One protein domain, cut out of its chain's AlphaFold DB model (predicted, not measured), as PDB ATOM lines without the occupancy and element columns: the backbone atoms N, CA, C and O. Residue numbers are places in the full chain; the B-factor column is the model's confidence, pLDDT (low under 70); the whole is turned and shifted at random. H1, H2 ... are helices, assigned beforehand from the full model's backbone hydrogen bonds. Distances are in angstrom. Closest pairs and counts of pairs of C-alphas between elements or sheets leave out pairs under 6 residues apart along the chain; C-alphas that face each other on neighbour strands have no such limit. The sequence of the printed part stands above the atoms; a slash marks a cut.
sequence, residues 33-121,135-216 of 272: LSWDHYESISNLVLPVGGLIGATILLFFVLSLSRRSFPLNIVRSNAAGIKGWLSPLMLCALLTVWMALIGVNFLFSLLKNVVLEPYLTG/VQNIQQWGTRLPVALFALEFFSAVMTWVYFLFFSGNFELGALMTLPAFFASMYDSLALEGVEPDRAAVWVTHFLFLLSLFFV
ATOM      1  N   LEU A  33     164.619 -16.420 165.067       70.62
ATOM      2  CA  LEU A  33     165.932 -16.727 164.512       70.62
ATOM      3  C   LEU A  33     166.937 -15.602 164.813       70.62
ATOM      4  O   LEU A  33     167.477 -14.956 163.917       70.62
ATOM      5  N   SER A  34     167.180 -15.350 166.101       75.38
ATOM      6  CA  SER A  34     168.283 -14.502 166.560       75.38
ATOM      7  C   SER A  34     169.491 -15.372 166.924       75.38
ATOM      8  O   SER A  34     169.348 -16.505 167.396       75.38
ATOM      9  N   TRP A  35     170.700 -14.853 166.696       75.94
ATOM     10  CA  TRP A  35     171.930 -15.569 167.047       75.94
ATOM     11  C   TRP A  35     172.016 -15.850 168.555       75.94
ATOM     12  O   TRP A  35     172.409 -16.942 168.956       75.94
ATOM     13  N   ASP A  36     171.540 -14.913 169.375       73.31
ATOM     14  CA  ASP A  36     171.528 -15.026 170.835       73.31
ATOM     15  C   ASP A  36     170.622 -16.182 171.315       73.31
ATOM     16  O   ASP A  36     170.960 -16.924 172.246       73.31
ATOM     17  N   HIS A  37     169.485 -16.408 170.640       74.12
ATOM     18  CA  HIS A  37     168.617 -17.557 170.920       74.12
ATOM     19  C   HIS A  37     169.277 -18.875 170.503       74.12
ATOM     20  O   HIS A  37     169.170 -19.875 171.215       74.12
ATOM     21  N   TYR A  38     169.983 -18.883 169.367       76.56
ATOM     22  CA  TYR A  38     170.701 -20.063 168.892       76.56
ATOM     23  C   TYR A  38     171.843 -20.460 169.834       76.56
ATOM     24  O   TYR A  38     171.982 -21.637 170.171       76.56
ATOM     25  N   GLU A  39     172.634 -19.493 170.303       79.06
ATOM     26  CA  GLU A  39     173.731 -19.737 171.244       79.06
ATOM     27  C   GLU A  39     173.217 -20.405 172.528       79.06
ATOM     28  O   GLU A  39     173.809 -21.380 173.001       79.06
ATOM     29  N   SER A  40     172.037 -19.987 172.996       72.06
ATOM     30  CA  SER A  40     171.362 -20.540 174.176       72.06
ATOM     31  C   SER A  40     170.975 -22.023 174.037       72.06
ATOM     32  O   SER A  40     170.979 -22.751 175.031       72.06
ATOM     33  N   ILE A  41     170.684 -22.499 172.819       76.88
ATOM     34  CA  ILE A  41     170.308 -23.903 172.538       76.88
ATOM     35  C   ILE A  41     171.419 -24.723 171.874       76.88
ATOM     36  O   ILE A  41     171.259 -25.931 171.677       76.88
ATOM     37  N   SER A  42     172.549 -24.103 171.537       80.94
ATOM     38  CA  SER A  42     173.644 -24.709 170.767       80.94
ATOM     39  C   SER A  42     174.167 -26.014 171.382       80.94
ATOM     40  O   SER A  42     174.396 -26.990 170.664       80.94
ATOM     41  N   ASN A  43     174.243 -26.083 172.715       81.06
ATOM     42  CA  ASN A  43     174.647 -27.276 173.467       81.06
ATOM     43  C   ASN A  43     173.749 -28.503 173.216       81.06
ATOM     44  O   ASN A  43     174.210 -29.633 173.365       81.06
ATOM     45  N   LEU A  44     172.483 -28.297 172.834       80.44
ATOM     46  CA  LEU A  44     171.529 -29.357 172.494       80.44
ATOM     47  C   LEU A  44     171.424 -29.566 170.977       80.44
ATOM     48  O   LEU A  44     171.329 -30.700 170.506       80.44
ATOM     49  N   VAL A  45     171.488 -28.485 170.199       83.06
ATOM     50  CA  VAL A  45     171.388 -28.542 168.735       83.06
ATOM     51  C   VAL A  45     172.592 -29.243 168.114       83.06
ATOM     52  O   VAL A  45     172.412 -30.027 167.187       83.06
ATOM     53  N   LEU A  46     173.808 -29.024 168.620       86.38
ATOM     54  CA  LEU A  46     175.017 -29.669 168.097       86.38
ATOM     55  C   LEU A  46     174.989 -31.206 168.196       86.38
ATOM     56  O   LEU A  46     175.200 -31.853 167.168       86.38
ATOM     57  N   PRO A  47     174.711 -31.836 169.359       84.44
ATOM     58  CA  PRO A  47     174.650 -33.294 169.440       84.44
ATOM     59  C   PRO A  47     173.477 -33.877 168.644       84.44
ATOM     60  O   PRO A  47     173.650 -34.903 167.983       84.44
ATOM     61  N   VAL A  48     172.310 -33.221 168.642       86.12
ATOM     62  CA  VAL A  48     171.155 -33.668 167.846       86.12
ATOM     63  C   VAL A  48     171.442 -33.553 166.349       86.12
ATOM     64  O   VAL A  48     171.220 -34.504 165.602       86.12
ATOM     65  N   GLY A  49     172.017 -32.438 165.906       87.44
ATOM     66  CA  GLY A  49     172.460 -32.240 164.529       87.44
ATOM     67  C   GLY A  49     173.526 -33.256 164.115       87.44
ATOM     68  O   GLY A  49     173.452 -33.806 163.019       87.44
ATOM     69  N   GLY A  50     174.462 -33.583 165.011       89.75
ATOM     70  CA  GLY A  50     175.440 -34.652 164.809       89.75
ATOM     71  C   GLY A  50     174.786 -36.026 164.637       89.75
ATOM     72  O   GLY A  50     175.156 -36.769 163.729       89.75
ATOM     73  N   LEU A  51     173.776 -36.347 165.448       90.69
ATOM     74  CA  LEU A  51     173.012 -37.594 165.351       90.69
ATOM     75  C   LEU A  51     172.227 -37.691 164.030       90.69
ATOM     76  O   LEU A  51     172.253 -38.728 163.360       90.69
ATOM     77  N   ILE A  52     171.562 -36.608 163.624       89.88
ATOM     78  CA  ILE A  52     170.841 -36.521 162.346       89.88
ATOM     79  C   ILE A  52     171.820 -36.636 161.171       89.88
ATOM     80  O   ILE A  52     171.607 -37.421 160.251       89.88
ATOM     81  N   GLY A  53     172.942 -35.915 161.214       91.19
ATOM     82  CA  GLY A  53     173.976 -35.987 160.185       91.19
ATOM     83  C   GLY A  53     174.576 -37.390 160.059       91.19
ATOM     84  O   GLY A  53     174.712 -37.909 158.951       91.19
ATOM     85  N   ALA A  54     174.867 -38.044 161.186       92.50
ATOM     86  CA  ALA A  54     175.386 -39.409 161.211       92.50
ATOM     87  C   ALA A  54     174.381 -40.425 160.648       92.50
ATOM     88  O   ALA A  54     174.771 -41.321 159.900       92.50
ATOM     89  N   THR A  55     173.090 -40.281 160.959       89.31
ATOM     90  CA  THR A  55     172.039 -41.162 160.419       89.31
ATOM     91  C   THR A  55     171.806 -40.946 158.927       89.31
ATOM     92  O   THR A  55     171.722 -41.926 158.189       89.31
ATOM     93  N   ILE A  56     171.808 -39.700 158.444       89.12
ATOM     94  CA  ILE A  56     171.759 -39.398 157.004       89.12
ATOM     95  C   ILE A  56     172.967 -40.004 156.279       89.12
ATOM     96  O   ILE A  56     172.813 -40.660 155.247       89.12
ATOM     97  N   LEU A  57     174.174 -39.837 156.829       90.19
ATOM     98  CA  LEU A  57     175.387 -40.423 156.259       90.19
ATOM     99  C   LEU A  57     175.288 -41.953 156.210       90.19
ATOM    100  O   LEU A  57     175.618 -42.562 155.192       90.19
ATOM    101  N   LEU A  58     174.791 -42.572 157.281       87.25
ATOM    102  CA  LEU A  58     174.558 -44.011 157.351       87.25
ATOM    103  C   LEU A  58     173.571 -44.472 156.266       87.25
ATOM    104  O   LEU A  58     173.841 -45.459 155.575       87.25
ATOM    105  N   PHE A  59     172.467 -43.744 156.065       82.75
ATOM    106  CA  PHE A  59     171.499 -44.026 155.001       82.75
ATOM    107  C   PHE A  59     172.154 -43.949 153.625       82.75
ATOM    108  O   PHE A  59     171.973 -44.853 152.809       82.75
ATOM    109  N   PHE A  60     172.960 -42.917 153.384       81.94
ATOM    110  CA  PHE A  60     173.652 -42.730 152.118       81.94
ATOM    111  C   PHE A  60     174.660 -43.855 151.842       81.94
ATOM    112  O   PHE A  60     174.610 -44.482 150.781       81.94
ATOM    113  N   VAL A  61     175.514 -44.187 152.816       84.50
ATOM    114  CA  VAL A  61     176.505 -45.272 152.706       84.50
ATOM    115  C   VAL A  61     175.827 -46.613 152.426       84.50
ATOM    116  O   VAL A  61     176.263 -47.365 151.551       84.50
ATOM    117  N   LEU A  62     174.731 -46.915 153.123       76.19
ATOM    118  CA  LEU A  62     174.020 -48.175 152.930       76.19
ATOM    119  C   LEU A  62     173.255 -48.218 151.606       76.19
ATOM    120  O   LEU A  62     173.228 -49.275 150.982       76.19
ATOM    121  N   SER A  63     172.732 -47.087 151.124       72.81
ATOM    122  CA  SER A  63     172.107 -46.986 149.795       72.81
ATOM    123  C   SER A  63     173.083 -47.302 148.654       72.81
ATOM    124  O   SER A  63     172.707 -47.919 147.655       72.81
ATOM    125  N   LEU A  64     174.357 -46.926 148.825       73.44
ATOM    126  CA  LEU A  64     175.435 -47.196 147.874       73.44
ATOM    127  C   LEU A  64     175.952 -48.635 147.974       73.44
ATOM    128  O   LEU A  64     176.474 -49.180 146.995       73.44
ATOM    129  N   SER A  65     175.785 -49.279 149.132       70.00
ATOM    130  CA  SER A  65     176.140 -50.681 149.330       70.00
ATOM    131  C   SER A  65     175.176 -51.595 148.569       70.00
ATOM    132  O   SER A  65     174.188 -52.118 149.090       70.00
ATOM    133  N   ARG A  66     175.524 -51.871 147.307       58.75
ATOM    134  CA  ARG A  66     174.818 -52.820 146.427       58.75
ATOM    135  C   ARG A  66     174.712 -54.240 146.999       58.75
ATOM    136  O   ARG A  66     173.993 -55.047 146.429       58.75
ATOM    137  N   ARG A  67     175.422 -54.579 148.081       57.09
ATOM    138  CA  ARG A  67     175.420 -55.919 148.696       57.09
ATOM    139  C   ARG A  67     174.298 -56.128 149.717       57.09
ATOM    140  O   ARG A  67     173.849 -57.258 149.863       57.09
ATOM    141  N   SER A  68     173.839 -55.070 150.388       54.66
ATOM    142  CA  SER A  68     172.906 -55.189 151.521       54.66
ATOM    143  C   SER A  68     171.435 -55.023 151.122       54.66
ATOM    144  O   SER A  68     170.561 -55.610 151.748       54.66
ATOM    145  N   PHE A  69     171.148 -54.267 150.057       54.19
ATOM    146  CA  PHE A  69     169.780 -53.914 149.651       54.19
ATOM    147  C   PHE A  69     169.065 -54.854 148.651       54.19
ATOM    148  O   PHE A  69     167.839 -54.966 148.740       54.19
ATOM    149  N   PRO A  70     169.720 -55.549 147.693       51.84
ATOM    150  CA  PRO A  70     168.968 -56.245 146.648       51.84
ATOM    151  C   PRO A  70     168.387 -57.593 147.087       51.84
ATOM    152  O   PRO A  70     167.483 -58.081 146.425       51.84
ATOM    153  N   LEU A  71     168.837 -58.215 148.180       49.47
ATOM    154  CA  LEU A  71     168.379 -59.572 148.518       49.47
ATOM    155  C   LEU A  71     166.933 -59.634 149.033       49.47
ATOM    156  O   LEU A  71     166.259 -60.635 148.806       49.47
ATOM    157  N   ASN A  72     166.444 -58.569 149.669       51.53
ATOM    158  CA  ASN A  72     165.099 -58.520 150.248       51.53
ATOM    159  C   ASN A  72     164.085 -57.800 149.341       51.53
ATOM    160  O   ASN A  72     162.964 -58.280 149.192       51.53
ATOM    161  N   ILE A  73     164.488 -56.725 148.649       51.97
ATOM    162  CA  ILE A  73     163.619 -55.993 147.704       51.97
ATOM    163  C   ILE A  73     163.372 -56.796 146.417       51.97
ATOM    164  O   ILE A  73     162.288 -56.733 145.849       51.97
ATOM    165  N   VAL A  74     164.347 -57.591 145.955       51.03
ATOM    166  CA  VAL A  74     164.172 -58.462 144.771       51.03
ATOM    167  C   VAL A  74     163.344 -59.713 145.096       51.03
ATOM    168  O   VAL A  74     162.788 -60.322 144.183       51.03
ATOM    169  N   ARG A  75     163.264 -60.100 146.379       49.38
ATOM    170  CA  ARG A  75     162.551 -61.296 146.855       49.38
ATOM    171  C   ARG A  75     161.096 -61.021 147.233       49.38
ATOM    172  O   ARG A  75     160.299 -61.954 147.208       49.38
ATOM    173  N   SER A  76     160.731 -59.772 147.533       50.03
ATOM    174  CA  SER A  76     159.321 -59.387 147.563       50.03
ATOM    175  C   SER A  76     158.772 -59.490 146.134       50.03
ATOM    176  O   SER A  76     159.447 -59.134 145.167       50.03
ATOM    177  N   ASN A  77     157.551 -60.000 145.958       46.84
ATOM    178  CA  ASN A  77     156.893 -60.188 144.654       46.84
ATOM    179  C   ASN A  77     156.651 -58.874 143.861       46.84
ATOM    180  O   ASN A  77     155.916 -58.855 142.877       46.84
ATOM    181  N   ALA A  78     157.308 -57.769 144.222       47.38
ATOM    182  CA  ALA A  78     157.322 -56.481 143.538       47.38
ATOM    183  C   ALA A  78     158.145 -56.488 142.230       47.38
ATOM    184  O   ALA A  78     158.691 -55.461 141.818       47.38
ATOM    185  N   ALA A  79     158.212 -57.617 141.515       43.97
ATOM    186  CA  ALA A  79     158.896 -57.729 140.224       43.97
ATOM    187  C   ALA A  79     158.370 -56.723 139.174       43.97
ATOM    188  O   ALA A  79     159.100 -56.374 138.248       43.97
ATOM    189  N   GLY A  80     157.146 -56.205 139.348       45.31
ATOM    190  CA  GLY A  80     156.556 -55.149 138.518       45.31
ATOM    191  C   GLY A  80     157.013 -53.713 138.830       45.31
ATOM    192  O   GLY A  80     156.789 -52.834 138.005       45.31
ATOM    193  N   ILE A  81     157.671 -53.466 139.972       50.19
ATOM    194  CA  ILE A  81     158.124 -52.129 140.421       50.19
ATOM    195  C   ILE A  81     159.661 -52.002 140.339       50.19
ATOM    196  O   ILE A  81     160.261 -51.069 140.868       50.19
ATOM    197  N   LYS A  82     160.332 -52.918 139.624       50.62
ATOM    198  CA  LYS A  82     161.803 -52.968 139.496       50.62
ATOM    199  C   LYS A  82     162.454 -51.710 138.901       50.62
ATOM    200  O   LYS A  82     163.662 -51.559 139.028       50.62
ATOM    201  N   GLY A  83     161.691 -50.829 138.249       52.91
ATOM    202  CA  GLY A  83     162.224 -49.609 137.631       52.91
ATOM    203  C   GLY A  83     162.081 -48.328 138.458       52.91
ATOM    204  O   GLY A  83     162.849 -47.399 138.239       52.91
ATOM    205  N   TRP A  84     161.108 -48.253 139.375       52.06
ATOM    206  CA  TRP A  84     160.717 -46.986 140.025       52.06
ATOM    207  C   TRP A  84     161.045 -46.935 141.519       52.06
ATOM    208  O   TRP A  84     161.485 -45.895 142.008       52.06
ATOM    209  N   LEU A  85     160.913 -48.053 142.242       60.34
ATOM    210  CA  LEU A  85     161.326 -48.140 143.645       60.34
ATOM    211  C   LEU A  85     162.834 -48.433 143.720       60.34
ATOM    212  O   LEU A  85     163.263 -49.557 143.979       60.34
ATOM    213  N   SER A  86     163.661 -47.429 143.423       67.12
ATOM    214  CA  SER A  86     165.105 -47.565 143.631       67.12
ATOM    215  C   SER A  86     165.444 -47.365 145.117       67.12
ATOM    216  O   SER A  86     164.869 -46.479 145.755       67.12
ATOM    217  N   PRO A  87     166.405 -48.119 145.683       69.56
ATOM    218  CA  PRO A  87     166.926 -47.863 147.029       69.56
ATOM    219  C   PRO A  87     167.369 -46.407 147.232       69.56
ATOM    220  O   PRO A  87     167.234 -45.862 148.321       69.56
ATOM    221  N   LEU A  88     167.824 -45.751 146.159       74.19
ATOM    222  CA  LEU A  88     168.189 -44.337 146.157       74.19
ATOM    223  C   LEU A  88     166.989 -43.417 146.411       74.19
ATOM    224  O   LEU A  88     167.121 -42.483 147.189       74.19
ATOM    225  N   MET A  89     165.822 -43.685 145.813       74.00
ATOM    226  CA  MET A  89     164.601 -42.900 146.057       74.00
ATOM    227  C   MET A  89     164.122 -43.036 147.506       74.00
ATOM    228  O   MET A  89     163.734 -42.046 148.119       74.00
ATOM    229  N   LEU A  90     164.190 -44.245 148.075       74.75
ATOM    230  CA  LEU A  90     163.833 -44.477 149.477       74.75
ATOM    231  C   LEU A  90     164.806 -43.763 150.428       74.75
ATOM    232  O   LEU A  90     164.380 -43.115 151.380       74.75
ATOM    233  N   CYS A  91     166.108 -43.841 150.157       79.12
ATOM    234  CA  CYS A  91     167.109 -43.133 150.950       79.12
ATOM    235  C   CYS A  91     167.005 -41.613 150.796       79.12
ATOM    236  O   CYS A  91     167.188 -40.905 151.783       79.12
ATOM    237  N   ALA A  92     166.667 -41.107 149.607       82.25
ATOM    238  CA  ALA A  92     166.394 -39.691 149.394       82.25
ATOM    239  C   ALA A  92     165.178 -39.232 150.211       82.25
ATOM    240  O   ALA A  92     165.287 -38.242 150.930       82.25
ATOM    241  N   LEU A  93     164.072 -39.988 150.192       83.12
ATOM    242  CA  LEU A  93     162.898 -39.708 151.026       83.12
ATOM    243  C   LEU A  93     163.268 -39.646 152.511       83.12
ATOM    244  O   LEU A  93     162.968 -38.661 153.180       83.12
ATOM    245  N   LEU A  94     163.950 -40.674 153.020       81.31
ATOM    246  CA  LEU A  94     164.342 -40.733 154.427       81.31
ATOM    247  C   LEU A  94     165.308 -39.608 154.797       81.31
ATOM    248  O   LEU A  94     165.196 -39.045 155.876       81.31
ATOM    249  N   THR A  95     166.217 -39.232 153.900       86.12
ATOM    250  CA  THR A  95     167.118 -38.091 154.112       86.12
ATOM    251  C   THR A  95     166.339 -36.787 154.241       86.12
ATOM    252  O   THR A  95     166.582 -36.016 155.167       86.12
ATOM    253  N   VAL A  96     165.374 -36.555 153.347       86.38
ATOM    254  CA  VAL A  96     164.502 -35.374 153.398       86.38
ATOM    255  C   VAL A  96     163.680 -35.362 154.686       86.38
ATOM    256  O   VAL A  96     163.555 -34.312 155.308       86.38
ATOM    257  N   TRP A  97     163.180 -36.512 155.136       85.31
ATOM    258  CA  TRP A  97     162.479 -36.618 156.415       85.31
ATOM    259  C   TRP A  97     163.366 -36.340 157.617       85.31
ATOM    260  O   TRP A  97     162.971 -35.570 158.481       85.31
ATOM    261  N   MET A  98     164.571 -36.902 157.668       87.12
ATOM    262  CA  MET A  98     165.511 -36.625 158.756       87.12
ATOM    263  C   MET A  98     165.885 -35.142 158.815       87.12
ATOM    264  O   MET A  98     165.991 -34.574 159.902       87.12
ATOM    265  N   ALA A  99     166.038 -34.501 157.653       87.06
ATOM    266  CA  ALA A  99     166.238 -33.061 157.571       87.06
ATOM    267  C   ALA A  99     165.013 -32.291 158.091       87.06
ATOM    268  O   ALA A  99     165.174 -31.373 158.889       87.06
ATOM    269  N   LEU A 100     163.798 -32.686 157.695       84.69
ATOM    270  CA  LEU A 100     162.558 -32.044 158.136       84.69
ATOM    271  C   LEU A 100     162.358 -32.165 159.658       84.69
ATOM    272  O   LEU A 100     162.101 -31.157 160.309       84.69
ATOM    273  N   ILE A 101     162.576 -33.354 160.231       85.25
ATOM    274  CA  ILE A 101     162.541 -33.599 161.684       85.25
ATOM    275  C   ILE A 101     163.549 -32.691 162.402       85.25
ATOM    276  O   ILE A 101     163.222 -32.057 163.404       85.25
ATOM    277  N   GLY A 102     164.775 -32.583 161.880       85.75
ATOM    278  CA  GLY A 102     165.811 -31.736 162.469       85.75
ATOM    279  C   GLY A 102     165.466 -30.251 162.459       85.75
ATOM    280  O   GLY A 102     165.656 -29.564 163.463       85.75
ATOM    281  N   VAL A 103     164.937 -29.758 161.339       84.12
ATOM    282  CA  VAL A 103     164.544 -28.354 161.211       84.12
ATOM    283  C   VAL A 103     163.333 -28.051 162.100       84.12
ATOM    284  O   VAL A 103     163.365 -27.067 162.836       84.12
ATOM    285  N   ASN A 104     162.317 -28.919 162.128       81.88
ATOM    286  CA  ASN A 104     161.159 -28.771 163.015       81.88
ATOM    287  C   ASN A 104     161.564 -28.770 164.493       81.88
ATOM    288  O   ASN A 104     161.081 -27.943 165.270       81.88
ATOM    289  N   PHE A 105     162.483 -29.654 164.883       83.81
ATOM    290  CA  PHE A 105     163.019 -29.684 166.237       83.81
ATOM    291  C   PHE A 105     163.727 -28.375 166.599       83.81
ATOM    292  O   PHE A 105     163.453 -27.801 167.653       83.81
ATOM    293  N   LEU A 106     164.590 -27.868 165.711       83.56
ATOM    294  CA  LEU A 106     165.288 -26.599 165.913       83.56
ATOM    295  C   LEU A 106     164.302 -25.439 166.101       83.56
ATOM    296  O   LEU A 106     164.438 -24.667 167.050       83.56
ATOM    297  N   PHE A 107     163.286 -25.345 165.244       78.50
ATOM    298  CA  PHE A 107     162.244 -24.327 165.365       78.50
ATOM    299  C   PHE A 107     161.450 -24.447 166.661       78.50
ATOM    300  O   PHE A 107     161.197 -23.447 167.326       78.50
ATOM    301  N   SER A 108     161.092 -25.668 167.051       78.38
ATOM    302  CA  SER A 108     160.338 -25.921 168.279       78.38
ATOM    303  C   SER A 108     161.140 -25.555 169.529       78.38
ATOM    304  O   SER A 108     160.583 -25.036 170.496       78.38
ATOM    305  N   LEU A 109     162.459 -25.783 169.510       78.44
ATOM    306  CA  LEU A 109     163.361 -25.331 170.568       78.44
ATOM    307  C   LEU A 109     163.461 -23.807 170.618       78.44
ATOM    308  O   LEU A 109     163.286 -23.237 171.693       78.44
ATOM    309  N   LEU A 110     163.707 -23.155 169.478       76.44
ATOM    310  CA  LEU A 110     163.804 -21.695 169.398       76.44
ATOM    311  C   LEU A 110     162.511 -21.031 169.881       76.44
ATOM    312  O   LEU A 110     162.556 -20.137 170.721       76.44
ATOM    313  N   LYS A 111     161.356 -21.532 169.437       74.19
ATOM    314  CA  LYS A 111     160.043 -21.051 169.875       74.19
ATOM    315  C   LYS A 111     159.859 -21.194 171.385       74.19
ATOM    316  O   LYS A 111     159.380 -20.266 172.025       74.19
ATOM    317  N   ASN A 112     160.275 -22.317 171.967       73.88
ATOM    318  CA  ASN A 112     160.191 -22.504 173.413       73.88
ATOM    319  C   ASN A 112     161.122 -21.576 174.193       73.88
ATOM    320  O   ASN A 112     160.703 -21.077 175.229       73.88
ATOM    321  N   VAL A 113     162.338 -21.311 173.708       73.88
ATOM    322  CA  VAL A 113     163.248 -20.343 174.349       73.88
ATOM    323  C   VAL A 113     162.669 -18.935 174.319       73.88
ATOM    324  O   VAL A 113     162.746 -18.220 175.311       73.88
ATOM    325  N   VAL A 114     162.053 -18.547 173.202       70.81
ATOM    326  CA  VAL A 114     161.426 -17.228 173.057       70.81
ATOM    327  C   VAL A 114     160.172 -17.094 173.924       70.81
ATOM    328  O   VAL A 114     159.919 -16.018 174.453       70.81
ATOM    329  N   LEU A 115     159.387 -18.165 174.079       67.88
ATOM    330  CA  LEU A 115     158.122 -18.153 174.823       67.88
ATOM    331  C   LEU A 115     158.267 -18.332 176.336       67.88
ATOM    332  O   LEU A 115     157.380 -17.924 177.083       67.88
ATOM    333  N   GLU A 116     159.356 -18.943 176.793       67.75
ATOM    334  CA  GLU A 116     159.589 -19.242 178.208       67.75
ATOM    335  C   GLU A 116     159.482 -18.013 179.137       67.75
ATOM    336  O   GLU A 116     158.759 -18.123 180.127       67.75
ATOM    337  N   PRO A 117     160.045 -16.830 178.807       61.69
ATOM    338  CA  PRO A 117     159.918 -15.625 179.638       61.69
ATOM    339  C   PRO A 117     158.481 -15.089 179.742       61.69
ATOM    340  O   PRO A 117     158.091 -14.516 180.758       61.69
ATOM    341  N   TYR A 118     157.671 -15.276 178.693       59.78
ATOM    342  CA  TYR A 118     156.278 -14.814 178.666       59.78
ATOM    343  C   TYR A 118     155.357 -15.731 179.479       59.78
ATOM    344  O   TYR A 118     154.396 -15.265 180.085       59.78
ATOM    345  N   LEU A 119     155.656 -17.033 179.513       59.97
ATOM    346  CA  LEU A 119     154.884 -18.037 180.251       59.97
ATOM    347  C   LEU A 119     155.138 -17.996 181.763       59.97
ATOM    348  O   LEU A 119     154.247 -18.344 182.537       59.97
ATOM    349  N   THR A 120     156.327 -17.574 182.194       59.31
ATOM    350  CA  THR A 120     156.678 -17.453 183.618       59.31
ATOM    351  C   THR A 120     156.254 -16.118 184.238       59.31
ATOM    352  O   THR A 120     156.379 -15.948 185.448       59.31
ATOM    353  N   GLY A 121     155.705 -15.188 183.444       53.03
ATOM    354  CA  GLY A 121     155.216 -13.888 183.916       53.03
ATOM    355  C   GLY A 121     156.320 -12.909 184.328       53.03
ATOM    356  O   GLY A 121     156.035 -11.863 184.910       53.03
ATOM    357  N   VAL A 135     175.368 -27.609 181.539       41.78
ATOM    358  CA  VAL A 135     175.117 -29.053 181.350       41.78
ATOM    359  C   VAL A 135     174.085 -29.686 182.314       41.78
ATOM    360  O   VAL A 135     173.502 -30.717 181.985       41.78
ATOM    361  N   GLN A 136     173.774 -29.057 183.455       42.31
ATOM    362  CA  GLN A 136     172.687 -29.465 184.360       42.31
ATOM    363  C   GLN A 136     171.274 -29.343 183.748       42.31
ATOM    364  O   GLN A 136     170.364 -30.042 184.190       42.31
ATOM    365  N   ASN A 137     171.087 -28.548 182.689       54.31
ATOM    366  CA  ASN A 137     169.787 -28.363 182.036       54.31
ATOM    367  C   ASN A 137     169.404 -29.464 181.036       54.31
ATOM    368  O   ASN A 137     168.234 -29.561 180.681       54.31
ATOM    369  N   ILE A 138     170.317 -30.337 180.593       52.12
ATOM    370  CA  ILE A 138     169.989 -31.377 179.590       52.12
ATOM    371  C   ILE A 138     168.895 -32.330 180.106       52.12
ATOM    372  O   ILE A 138     168.010 -32.725 179.349       52.12
ATOM    373  N   GLN A 139     168.899 -32.642 181.407       55.56
ATOM    374  CA  GLN A 139     167.843 -33.439 182.041       55.56
ATOM    375  C   GLN A 139     166.482 -32.726 182.053       55.56
ATOM    376  O   GLN A 139     165.462 -33.384 181.863       55.56
ATOM    377  N   GLN A 140     166.460 -31.401 182.230       60.53
ATOM    378  CA  GLN A 140     165.231 -30.601 182.176       60.53
ATOM    379  C   GLN A 140     164.729 -30.412 180.739       60.53
ATOM    380  O   GLN A 140     163.527 -30.390 180.504       60.53
ATOM    381  N   TRP A 141     165.631 -30.327 179.757       61.62
ATOM    382  CA  TRP A 141     165.261 -30.302 178.341       61.62
ATOM    383  C   TRP A 141     164.717 -31.651 177.869       61.62
ATOM    384  O   TRP A 141     163.777 -31.676 177.081       61.62
ATOM    385  N   GLY A 142     165.241 -32.765 178.392       59.59
ATOM    386  CA  GLY A 142     164.781 -34.118 178.064       59.59
ATOM    387  C   GLY A 142     163.303 -34.379 178.368       59.59
ATOM    388  O   GLY A 142     162.690 -35.219 177.714       59.59
ATOM    389  N   THR A 143     162.710 -33.647 179.316       61.47
ATOM    390  CA  THR A 143     161.278 -33.733 179.640       61.47
ATOM    391  C   THR A 143     160.420 -32.736 178.861       61.47
ATOM    392  O   THR A 143     159.192 -32.794 178.952       61.47
ATOM    393  N   ARG A 144     161.022 -31.830 178.076       70.75
ATOM    394  CA  ARG A 144     160.262 -30.872 177.271       70.75
ATOM    395  C   ARG A 144     159.654 -31.539 176.047       70.75
ATOM    396  O   ARG A 144     160.276 -32.362 175.373       70.75
ATOM    397  N   LEU A 145     158.444 -31.091 175.719       74.50
ATOM    398  CA  LEU A 145     157.635 -31.622 174.625       74.50
ATOM    399  C   LEU A 145     158.384 -31.709 173.276       74.50
ATOM    400  O   LEU A 145     158.297 -32.767 172.660       74.50
ATOM    401  N   PRO A 146     159.188 -30.714 172.833       75.25
ATOM    402  CA  PRO A 146     159.909 -30.829 171.564       75.25
ATOM    403  C   PRO A 146     160.940 -31.952 171.534       75.25
ATOM    404  O   PRO A 146     161.152 -32.549 170.486       75.25
ATOM    405  N   VAL A 147     161.592 -32.247 172.663       78.56
ATOM    406  CA  VAL A 147     162.600 -33.314 172.735       78.56
ATOM    407  C   VAL A 147     161.924 -34.681 172.701       78.56
ATOM    408  O   VAL A 147     162.402 -35.582 172.015       78.56
ATOM    409  N   ALA A 148     160.781 -34.825 173.376       80.19
ATOM    410  CA  ALA A 148     159.978 -36.042 173.321       80.19
ATOM    411  C   ALA A 148     159.406 -36.295 171.914       80.19
ATOM    412  O   ALA A 148     159.492 -37.418 171.416       80.19
ATOM    413  N   LEU A 149     158.872 -35.254 171.263       80.12
ATOM    414  CA  LEU A 149     158.377 -35.328 169.886       80.12
ATOM    415  C   LEU A 149     159.506 -35.667 168.913       80.12
ATOM    416  O   LEU A 149     159.375 -36.618 168.150       80.12
ATOM    417  N   PHE A 150     160.650 -34.986 169.018       84.06
ATOM    418  CA  PHE A 150     161.831 -35.307 168.222       84.06
ATOM    419  C   PHE A 150     162.265 -36.759 168.403       84.06
ATOM    420  O   PHE A 150     162.490 -37.452 167.417       84.06
ATOM    421  N   ALA A 151     162.370 -37.242 169.645       83.94
ATOM    422  CA  ALA A 151     162.752 -38.623 169.903       83.94
ATOM    423  C   ALA A 151     161.759 -39.590 169.248       83.94
ATOM    424  O   ALA A 151     162.178 -40.513 168.556       83.94
ATOM    425  N   LEU A 152     160.454 -39.359 169.409       83.56
ATOM    426  CA  LEU A 152     159.415 -40.191 168.807       83.56
ATOM    427  C   LEU A 152     159.508 -40.212 167.273       83.56
ATOM    428  O   LEU A 152     159.501 -41.289 166.674       83.56
ATOM    429  N   GLU A 153     159.627 -39.044 166.642       83.00
ATOM    430  CA  GLU A 153     159.734 -38.905 165.187       83.00
ATOM    431  C   GLU A 153     161.020 -39.540 164.651       83.00
ATOM    432  O   GLU A 153     160.983 -40.334 163.708       83.00
ATOM    433  N   PHE A 154     162.152 -39.261 165.298       85.81
ATOM    434  CA  PHE A 154     163.454 -39.820 164.955       85.81
ATOM    435  C   PHE A 154     163.460 -41.346 165.086       85.81
ATOM    436  O   PHE A 154     163.854 -42.048 164.152       85.81
ATOM    437  N   PHE A 155     162.989 -41.890 166.214       84.75
ATOM    438  CA  PHE A 155     162.907 -43.337 166.412       84.75
ATOM    439  C   PHE A 155     161.954 -43.984 165.410       84.75
ATOM    440  O   PHE A 155     162.274 -45.052 164.894       84.75
ATOM    441  N   SER A 156     160.829 -43.346 165.084       80.62
ATOM    442  CA  SER A 156     159.904 -43.842 164.061       80.62
ATOM    443  C   SER A 156     160.566 -43.921 162.681       80.62
ATOM    444  O   SER A 156     160.509 -44.965 162.020       80.62
ATOM    445  N   ALA A 157     161.283 -42.870 162.271       81.06
ATOM    446  CA  ALA A 157     162.013 -42.840 161.005       81.06
ATOM    447  C   ALA A 157     163.111 -43.917 160.946       81.06
ATOM    448  O   ALA A 157     163.227 -44.649 159.958       81.06
ATOM    449  N   VAL A 158     163.880 -44.078 162.028       83.31
ATOM    450  CA  VAL A 158     164.926 -45.107 162.129       83.31
ATOM    451  C   VAL A 158     164.327 -46.514 162.130       83.31
ATOM    452  O   VAL A 158     164.797 -47.369 161.382       83.31
ATOM    453  N   MET A 159     163.280 -46.769 162.917       80.25
ATOM    454  CA  MET A 159     162.623 -48.080 162.989       80.25
ATOM    455  C   MET A 159     162.011 -48.482 161.654       80.25
ATOM    456  O   MET A 159     162.132 -49.633 161.245       80.25
ATOM    457  N   THR A 160     161.421 -47.530 160.941       76.25
ATOM    458  CA  THR A 160     160.943 -47.734 159.574       76.25
ATOM    459  C   THR A 160     162.076 -48.173 158.659       76.25
ATOM    460  O   THR A 160     161.942 -49.125 157.891       76.25
ATOM    461  N   TRP A 161     163.206 -47.477 158.715       76.75
ATOM    462  CA  TRP A 161     164.342 -47.801 157.870       76.75
ATOM    463  C   TRP A 161     164.937 -49.177 158.197       76.75
ATOM    464  O   TRP A 161     165.204 -49.965 157.290       76.75
ATOM    465  N   VAL A 162     165.059 -49.514 159.485       78.12
ATOM    466  CA  VAL A 162     165.429 -50.860 159.949       78.12
ATOM    467  C   VAL A 162     164.420 -51.888 159.430       78.12
ATOM    468  O   VAL A 162     164.814 -52.926 158.899       78.12
ATOM    469  N   TYR A 163     163.123 -51.590 159.501       74.81
ATOM    470  CA  TYR A 163     162.084 -52.470 158.983       74.81
ATOM    471  C   TYR A 163     162.276 -52.745 157.485       74.81
ATOM    472  O   TYR A 163     162.296 -53.904 157.075       74.81
ATOM    473  N   PHE A 164     162.520 -51.708 156.681       70.38
ATOM    474  CA  PHE A 164     162.778 -51.855 155.246       70.38
ATOM    475  C   PHE A 164     164.046 -52.649 154.920       70.38
ATOM    476  O   PHE A 164     164.075 -53.367 153.920       70.38
ATOM    477  N   LEU A 165     165.093 -52.533 155.737       69.31
ATOM    478  CA  LEU A 165     166.333 -53.281 155.539       69.31
ATOM    479  C   LEU A 165     166.164 -54.774 155.832       69.31
ATOM    480  O   LEU A 165     166.610 -55.627 155.055       69.31
ATOM    481  N   PHE A 166     165.536 -55.098 156.960       71.19
ATOM    482  CA  PHE A 166     165.551 -56.457 157.497       71.19
ATOM    483  C   PHE A 166     164.305 -57.277 157.143       71.19
ATOM    484  O   PHE A 166     164.410 -58.500 157.036       71.19
ATOM    485  N   PHE A 167     163.152 -56.647 156.889       66.69
ATOM    486  CA  PHE A 167     161.886 -57.343 156.648       66.69
ATOM    487  C   PHE A 167     161.432 -57.192 155.187       66.69
ATOM    488  O   PHE A 167     160.978 -56.143 154.745       66.69
ATOM    489  N   SER A 168     161.527 -58.283 154.421       56.78
ATOM    490  CA  SER A 168     161.198 -58.346 152.984       56.78
ATOM    491  C   SER A 168     159.708 -58.511 152.656       56.78
ATOM    492  O   SER A 168     159.348 -58.553 151.481       56.78
ATOM    493  N   GLY A 169     158.849 -58.642 153.669       55.00
ATOM    494  CA  GLY A 169     157.470 -59.102 153.489       55.00
ATOM    495  C   GLY A 169     156.467 -58.001 153.157       55.00
ATOM    496  O   GLY A 169     155.762 -58.113 152.163       55.00
ATOM    497  N   ASN A 170     156.414 -56.935 153.965       60.66
ATOM    498  CA  ASN A 170     155.292 -55.991 153.948       60.66
ATOM    499  C   ASN A 170     155.786 -54.543 153.951       60.66
ATOM    500  O   ASN A 170     155.651 -53.830 154.943       60.66
ATOM    501  N   PHE A 171     156.343 -54.098 152.823       61.19
ATOM    502  CA  PHE A 171     156.731 -52.696 152.607       61.19
ATOM    503  C   PHE A 171     155.619 -51.712 153.036       61.19
ATOM    504  O   PHE A 171     155.891 -50.678 153.639       61.19
ATOM    505  N   GLU A 172     154.362 -52.086 152.794       61.56
ATOM    506  CA  GLU A 172     153.156 -51.341 153.165       61.56
ATOM    507  C   GLU A 172     153.033 -51.085 154.668       61.56
ATOM    508  O   GLU A 172     152.677 -49.983 155.072       61.56
ATOM    509  N   LEU A 173     153.366 -52.075 155.504       61.50
ATOM    510  CA  LEU A 173     153.283 -51.941 156.956       61.50
ATOM    511  C   LEU A 173     154.348 -50.964 157.464       61.50
ATOM    512  O   LEU A 173     154.059 -50.117 158.301       61.50
ATOM    513  N   GLY A 174     155.559 -51.040 156.902       62.44
ATOM    514  CA  GLY A 174     156.636 -50.093 157.190       62.44
ATOM    515  C   GLY A 174     156.264 -48.666 156.786       62.44
ATOM    516  O   GLY A 174     156.401 -47.749 157.584       62.44
ATOM    517  N   ALA A 175     155.710 -48.483 155.584       62.94
ATOM    518  CA  ALA A 175     155.242 -47.180 155.118       62.94
ATOM    519  C   ALA A 175     154.061 -46.645 155.953       62.94
ATOM    520  O   ALA A 175     154.048 -45.473 156.309       62.94
ATOM    521  N   LEU A 176     153.094 -47.476 156.342       65.81
ATOM    522  CA  LEU A 176     151.983 -47.050 157.204       65.81
ATOM    523  C   LEU A 176     152.463 -46.595 158.588       65.81
ATOM    524  O   LEU A 176     151.965 -45.598 159.104       65.81
ATOM    525  N   MET A 177     153.463 -47.270 159.161       63.94
ATOM    526  CA  MET A 177     154.032 -46.906 160.465       63.94
ATOM    527  C   MET A 177     154.766 -45.559 160.461       63.94
ATOM    528  O   MET A 177     154.942 -44.957 161.517       63.94
ATOM    529  N   THR A 178     155.152 -45.052 159.289       64.44
ATOM    530  CA  THR A 178     155.791 -43.732 159.167       64.44
ATOM    531  C   THR A 178     154.821 -42.569 159.146       64.44
ATOM    532  O   THR A 178     155.196 -41.448 159.485       64.44
ATOM    533  N   LEU A 179     153.573 -42.821 158.746       67.81
ATOM    534  CA  LEU A 179     152.579 -41.775 158.551       67.81
ATOM    535  C   LEU A 179     152.306 -40.952 159.819       67.81
ATOM    536  O   LEU A 179     152.199 -39.739 159.691       67.81
ATOM    537  N   PRO A 180     152.245 -41.526 161.038       64.88
ATOM    538  CA  PRO A 180     152.047 -40.731 162.248       64.88
ATOM    539  C   PRO A 180     153.156 -39.697 162.486       64.88
ATOM    540  O   PRO A 180     152.858 -38.551 162.807       64.88
ATOM    541  N   ALA A 181     154.421 -40.078 162.272       61.53
ATOM    542  CA  ALA A 181     155.557 -39.159 162.392       61.53
ATOM    543  C   ALA A 181     155.555 -38.118 161.261       61.53
ATOM    544  O   ALA A 181     155.850 -36.948 161.480       61.53
ATOM    545  N   PHE A 182     155.146 -38.530 160.059       65.88
ATOM    546  CA  PHE A 182     154.963 -37.629 158.928       65.88
ATOM    547  C   PHE A 182     153.871 -36.579 159.182       65.88
ATOM    548  O   PHE A 182     154.062 -35.411 158.862       65.88
ATOM    549  N   PHE A 183     152.734 -36.964 159.769       70.06
ATOM    550  CA  PHE A 183     151.614 -36.055 160.014       70.06
ATOM    551  C   PHE A 183     151.898 -35.029 161.113       70.06
ATOM    552  O   PHE A 183     151.468 -33.887 160.970       70.06
ATOM    553  N   ALA A 184     152.628 -35.406 162.167       67.12
ATOM    554  CA  ALA A 184     153.065 -34.464 163.199       67.12
ATOM    555  C   ALA A 184     154.006 -33.405 162.603       67.12
ATOM    556  O   ALA A 184     153.709 -32.212 162.639       67.12
ATOM    557  N   SER A 185     155.051 -33.856 161.905       64.44
ATOM    558  CA  SER A 185     155.993 -32.976 161.213       64.44
ATOM    559  C   SER A 185     155.329 -32.110 160.127       64.44
ATOM    560  O   SER A 185     155.704 -30.948 159.942       64.44
ATOM    561  N   MET A 186     154.311 -32.637 159.436       65.50
ATOM    562  CA  MET A 186     153.483 -31.896 158.478       65.50
ATOM    563  C   MET A 186     152.659 -30.804 159.156       65.50
ATOM    564  O   MET A 186     152.606 -29.688 158.643       65.50
ATOM    565  N   TYR A 187     151.996 -31.120 160.269       68.88
ATOM    566  CA  TYR A 187     151.196 -30.150 161.009       68.88
ATOM    567  C   TYR A 187     152.067 -28.989 161.486       68.88
ATOM    568  O   TYR A 187     151.724 -27.837 161.242       68.88
ATOM    569  N   ASP A 188     153.232 -29.293 162.059       66.38
ATOM    570  CA  ASP A 188     154.165 -28.271 162.529       66.38
ATOM    571  C   ASP A 188     154.700 -27.410 161.377       66.38
ATOM    572  O   ASP A 188     154.748 -26.188 161.498       66.38
ATOM    573  N   SER A 189     155.027 -28.022 160.231       64.56
ATOM    574  CA  SER A 189     155.481 -27.311 159.023       64.56
ATOM    575  C   SER A 189     154.412 -26.380 158.440       64.56
ATOM    576  O   SER A 189     154.728 -25.268 158.024       64.56
ATOM    577  N   LEU A 190     153.144 -26.799 158.440       66.88
ATOM    578  CA  LEU A 190     152.020 -25.993 157.948       66.88
ATOM    579  C   LEU A 190     151.587 -24.901 158.932       66.88
ATOM    580  O   LEU A 190     151.031 -23.891 158.510       66.88
ATOM    581  N   ALA A 191     151.822 -25.104 160.229       66.88
ATOM    582  CA  ALA A 191     151.526 -24.136 161.283       66.88
ATOM    583  C   ALA A 191     152.662 -23.115 161.505       66.88
ATOM    584  O   ALA A 191     152.544 -22.237 162.362       66.88
ATOM    585  N   LEU A 192     153.773 -23.236 160.766       66.19
ATOM    586  CA  LEU A 192     154.900 -22.308 160.808       66.19
ATOM    587  C   LEU A 192     154.556 -21.022 160.040       66.19
ATOM    588  O   LEU A 192     154.696 -20.942 158.820       66.19
ATOM    589  N   GLU A 193     154.159 -19.993 160.781       63.50
ATOM    590  CA  GLU A 193     154.081 -18.608 160.313       63.50
ATOM    591  C   GLU A 193     155.304 -17.832 160.827       63.50
ATOM    592  O   GLU A 193     155.696 -17.984 161.984       63.50
ATOM    593  N   GLY A 194     155.944 -17.035 159.965       56.84
ATOM    594  CA  GLY A 194     157.163 -16.301 160.317       56.84
ATOM    595  C   GLY A 194     157.167 -14.860 159.813       56.84
ATOM    596  O   GLY A 194     156.815 -14.589 158.658       56.84
ATOM    597  N   VAL A 195     157.618 -13.945 160.674       63.81
ATOM    598  CA  VAL A 195     157.908 -12.540 160.344       63.81
ATOM    599  C   VAL A 195     159.322 -12.417 159.740       63.81
ATOM    600  O   VAL A 195     160.011 -13.411 159.520       63.81
ATOM    601  N   GLU A 196     159.722 -11.226 159.293       47.66
ATOM    602  CA  GLU A 196     160.731 -11.008 158.243       47.66
ATOM    603  C   GLU A 196     162.235 -11.221 158.549       47.66
ATOM    604  O   GLU A 196     163.050 -10.830 157.715       47.66
ATOM    605  N   PRO A 197     162.653 -11.970 159.587       59.97
ATOM    606  CA  PRO A 197     163.887 -12.763 159.468       59.97
ATOM    607  C   PRO A 197     163.642 -14.277 159.328       59.97
ATOM    608  O   PRO A 197     164.500 -14.992 158.813       59.97
ATOM    609  N   ASP A 198     162.457 -14.772 159.686       66.25
ATOM    610  CA  ASP A 198     162.159 -16.206 159.796       66.25
ATOM    611  C   ASP A 198     161.608 -16.802 158.491       66.25
ATOM    612  O   ASP A 198     161.644 -18.019 158.281       66.25
ATOM    613  N   ARG A 199     161.164 -15.951 157.553       71.88
ATOM    614  CA  ARG A 199     160.581 -16.371 156.266       71.88
ATOM    615  C   ARG A 199     161.458 -17.345 155.489       71.88
ATOM    616  O   ARG A 199     160.940 -18.312 154.948       71.88
ATOM    617  N   ALA A 200     162.769 -17.112 155.408       74.69
ATOM    618  CA  ALA A 200     163.658 -17.979 154.633       74.69
ATOM    619  C   ALA A 200     163.692 -19.408 155.194       74.69
ATOM    620  O   ALA A 200     163.638 -20.379 154.441       74.69
ATOM    621  N   ALA A 201     163.730 -19.539 156.517       73.31
ATOM    622  CA  ALA A 201     163.758 -20.832 157.177       73.31
ATOM    623  C   ALA A 201     162.383 -21.537 157.090       73.31
ATOM    624  O   ALA A 201     162.337 -22.747 156.872       73.31
ATOM    625  N   VAL A 202     161.281 -20.777 157.109       75.75
ATOM    626  CA  VAL A 202     159.927 -21.276 156.795       75.75
ATOM    627  C   VAL A 202     159.825 -21.756 155.338       75.75
ATOM    628  O   VAL A 202     159.273 -22.816 155.062       75.75
ATOM    629  N   TRP A 203     160.402 -21.040 154.372       81.19
ATOM    630  CA  TRP A 203     160.440 -21.498 152.978       81.19
ATOM    631  C   TRP A 203     161.203 -22.815 152.824       81.19
ATOM    632  O   TRP A 203     160.789 -23.680 152.053       81.19
ATOM    633  N   VAL A 204     162.294 -22.991 153.573       82.06
ATOM    634  CA  VAL A 204     163.068 -24.238 153.578       82.06
ATOM    635  C   VAL A 204     162.247 -25.399 154.146       82.06
ATOM    636  O   VAL A 204     162.249 -26.469 153.535       82.06
ATOM    637  N   THR A 205     161.506 -25.215 155.247       79.75
ATOM    638  CA  THR A 205     160.631 -26.277 155.788       79.75
ATOM    639  C   THR A 205     159.522 -26.647 154.819       79.75
ATOM    640  O   THR A 205     159.310 -27.832 154.560       79.75
ATOM    641  N   HIS A 206     158.872 -25.657 154.208       82.38
ATOM    642  CA  HIS A 206     157.839 -25.882 153.199       82.38
ATOM    643  C   HIS A 206     158.396 -26.594 151.964       82.38
ATOM    644  O   HIS A 206     157.769 -27.514 151.439       82.38
ATOM    645  N   PHE A 207     159.591 -26.218 151.506       85.38
ATOM    646  CA  PHE A 207     160.250 -26.879 150.387       85.38
ATOM    647  C   PHE A 207     160.585 -28.340 150.706       85.38
ATOM    648  O   PHE A 207     160.257 -29.227 149.917       85.38
ATOM    649  N   LEU A 208     161.190 -28.611 151.869       82.56
ATOM    650  CA  LEU A 208     161.479 -29.974 152.327       82.56
ATOM    651  C   LEU A 208     160.195 -30.797 152.474       82.56
ATOM    652  O   LEU A 208     160.155 -31.964 152.082       82.56
ATOM    653  N   PHE A 209     159.125 -30.175 152.965       82.06
ATOM    654  CA  PHE A 209     157.810 -30.785 153.059       82.06
ATOM    655  C   PHE A 209     157.243 -31.151 151.677       82.06
ATOM    656  O   PHE A 209     156.905 -32.312 151.444       82.06
ATOM    657  N   LEU A 210     157.207 -30.219 150.721       85.38
ATOM    658  CA  LEU A 210     156.746 -30.489 149.354       85.38
ATOM    659  C   LEU A 210     157.591 -31.566 148.667       85.38
ATOM    660  O   LEU A 210     157.060 -32.436 147.974       85.38
ATOM    661  N   LEU A 211     158.902 -31.545 148.895       85.00
ATOM    662  CA  LEU A 211     159.818 -32.551 148.380       85.00
ATOM    663  C   LEU A 211     159.520 -33.935 148.978       85.00
ATOM    664  O   LEU A 211     159.514 -34.934 148.260       85.00
ATOM    665  N   SER A 212     159.212 -34.002 150.273       82.06
ATOM    666  CA  SER A 212     158.813 -35.247 150.930       82.06
ATOM    667  C   SER A 212     157.499 -35.800 150.371       82.06
ATOM    668  O   SER A 212     157.425 -36.990 150.064       82.06
ATOM    669  N   LEU A 213     156.502 -34.939 150.124       83.50
ATOM    670  CA  LEU A 213     155.254 -35.321 149.465       83.50
ATOM    671  C   LEU A 213     155.524 -35.865 148.067       83.50
ATOM    672  O   LEU A 213     155.014 -36.925 147.714       83.50
ATOM    673  N   PHE A 214     156.360 -35.181 147.286       84.62
ATOM    674  CA  PHE A 214     156.749 -35.634 145.956       84.62
ATOM    675  C   PHE A 214     157.334 -37.054 145.984       84.62
ATOM    676  O   PHE A 214     156.950 -37.895 145.165       84.62
ATOM    677  N   PHE A 215     158.212 -37.356 146.942       80.75
ATOM    678  CA  PHE A 215     158.764 -38.699 147.104       80.75
ATOM    679  C   PHE A 215     157.709 -39.724 147.536       80.75
ATOM    680  O   PHE A 215     157.656 -40.810 146.959       80.75
ATOM    681  N   VAL A 216     156.830 -39.383 148.485       78.56
ATOM    682  CA  VAL A 216     155.715 -40.253 148.901       78.56
ATOM    683  C   VAL A 216     154.795 -40.562 147.717       78.56
ATOM    684  O   VAL A 216     154.486 -41.728 147.473       78.56
TER     685      VAL A 216
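Overview. This is residues 33 to 121 and 135 to 216 of the 272 residues of an uncharacterized protein of Angomonas deanei (UniProt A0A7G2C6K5). Five helices form a long up-and-down bundle, each running against the one before, with H3 in the middle touching H1, H5, H6 and H7. H2 and residues 74 to 86 lie at one end; at the other, residues 115 to 121, of which 115 to 119 belong to H3, stick out. The printed part has 171 residues with seven named helices, H1 to H7, and no named strand: all helix, compact, radius of gyration of the C-alphas 18.0 A, spans 61 by 34 by 24 A.

Along the chain. H1, residues 35 to 64, begins with C-alpha 35 at (171.930, -15.569, 167.047) and is 37.2 A long. H2 is residues 70 to 73, H3 87 to 119, 46.2 A long, H4 135 to 142, H5 145 to 166, and H6 171 to 190. H7, residues 199 to 216, ends with C-alpha 216 at (155.715, -40.253, 148.901).

Arrangement. H3, the hub, touches H1 at a shallow tilt of 12 degrees, opposite ways; their closest C-alphas, Thr 95 and Ile 56, are 5.6 A apart. H5 and H6 form a hairpin, closest C-alphas Glu 153 and Ala 181, 5.0 A; H6 and H7 form another. H2 and H5, closest C-alphas 72 and 165, and H4 and H1, closest C-alphas 138 and 44, are close but not clearly touching, each at 7.5 A. In H5 and H7 every O i to N i+4 pair is within hydrogen-bond range; among the others, H4 has 2 of 4.

Size, cuts and confidence. Residues 122 to 134 are cut out, with 25.2 A between C-alphas 121 and 135; the link H2 to H3 is long. Mean pLDDT of the printed part is 71.6; 70 residues, among them 66 to 87, are under 70.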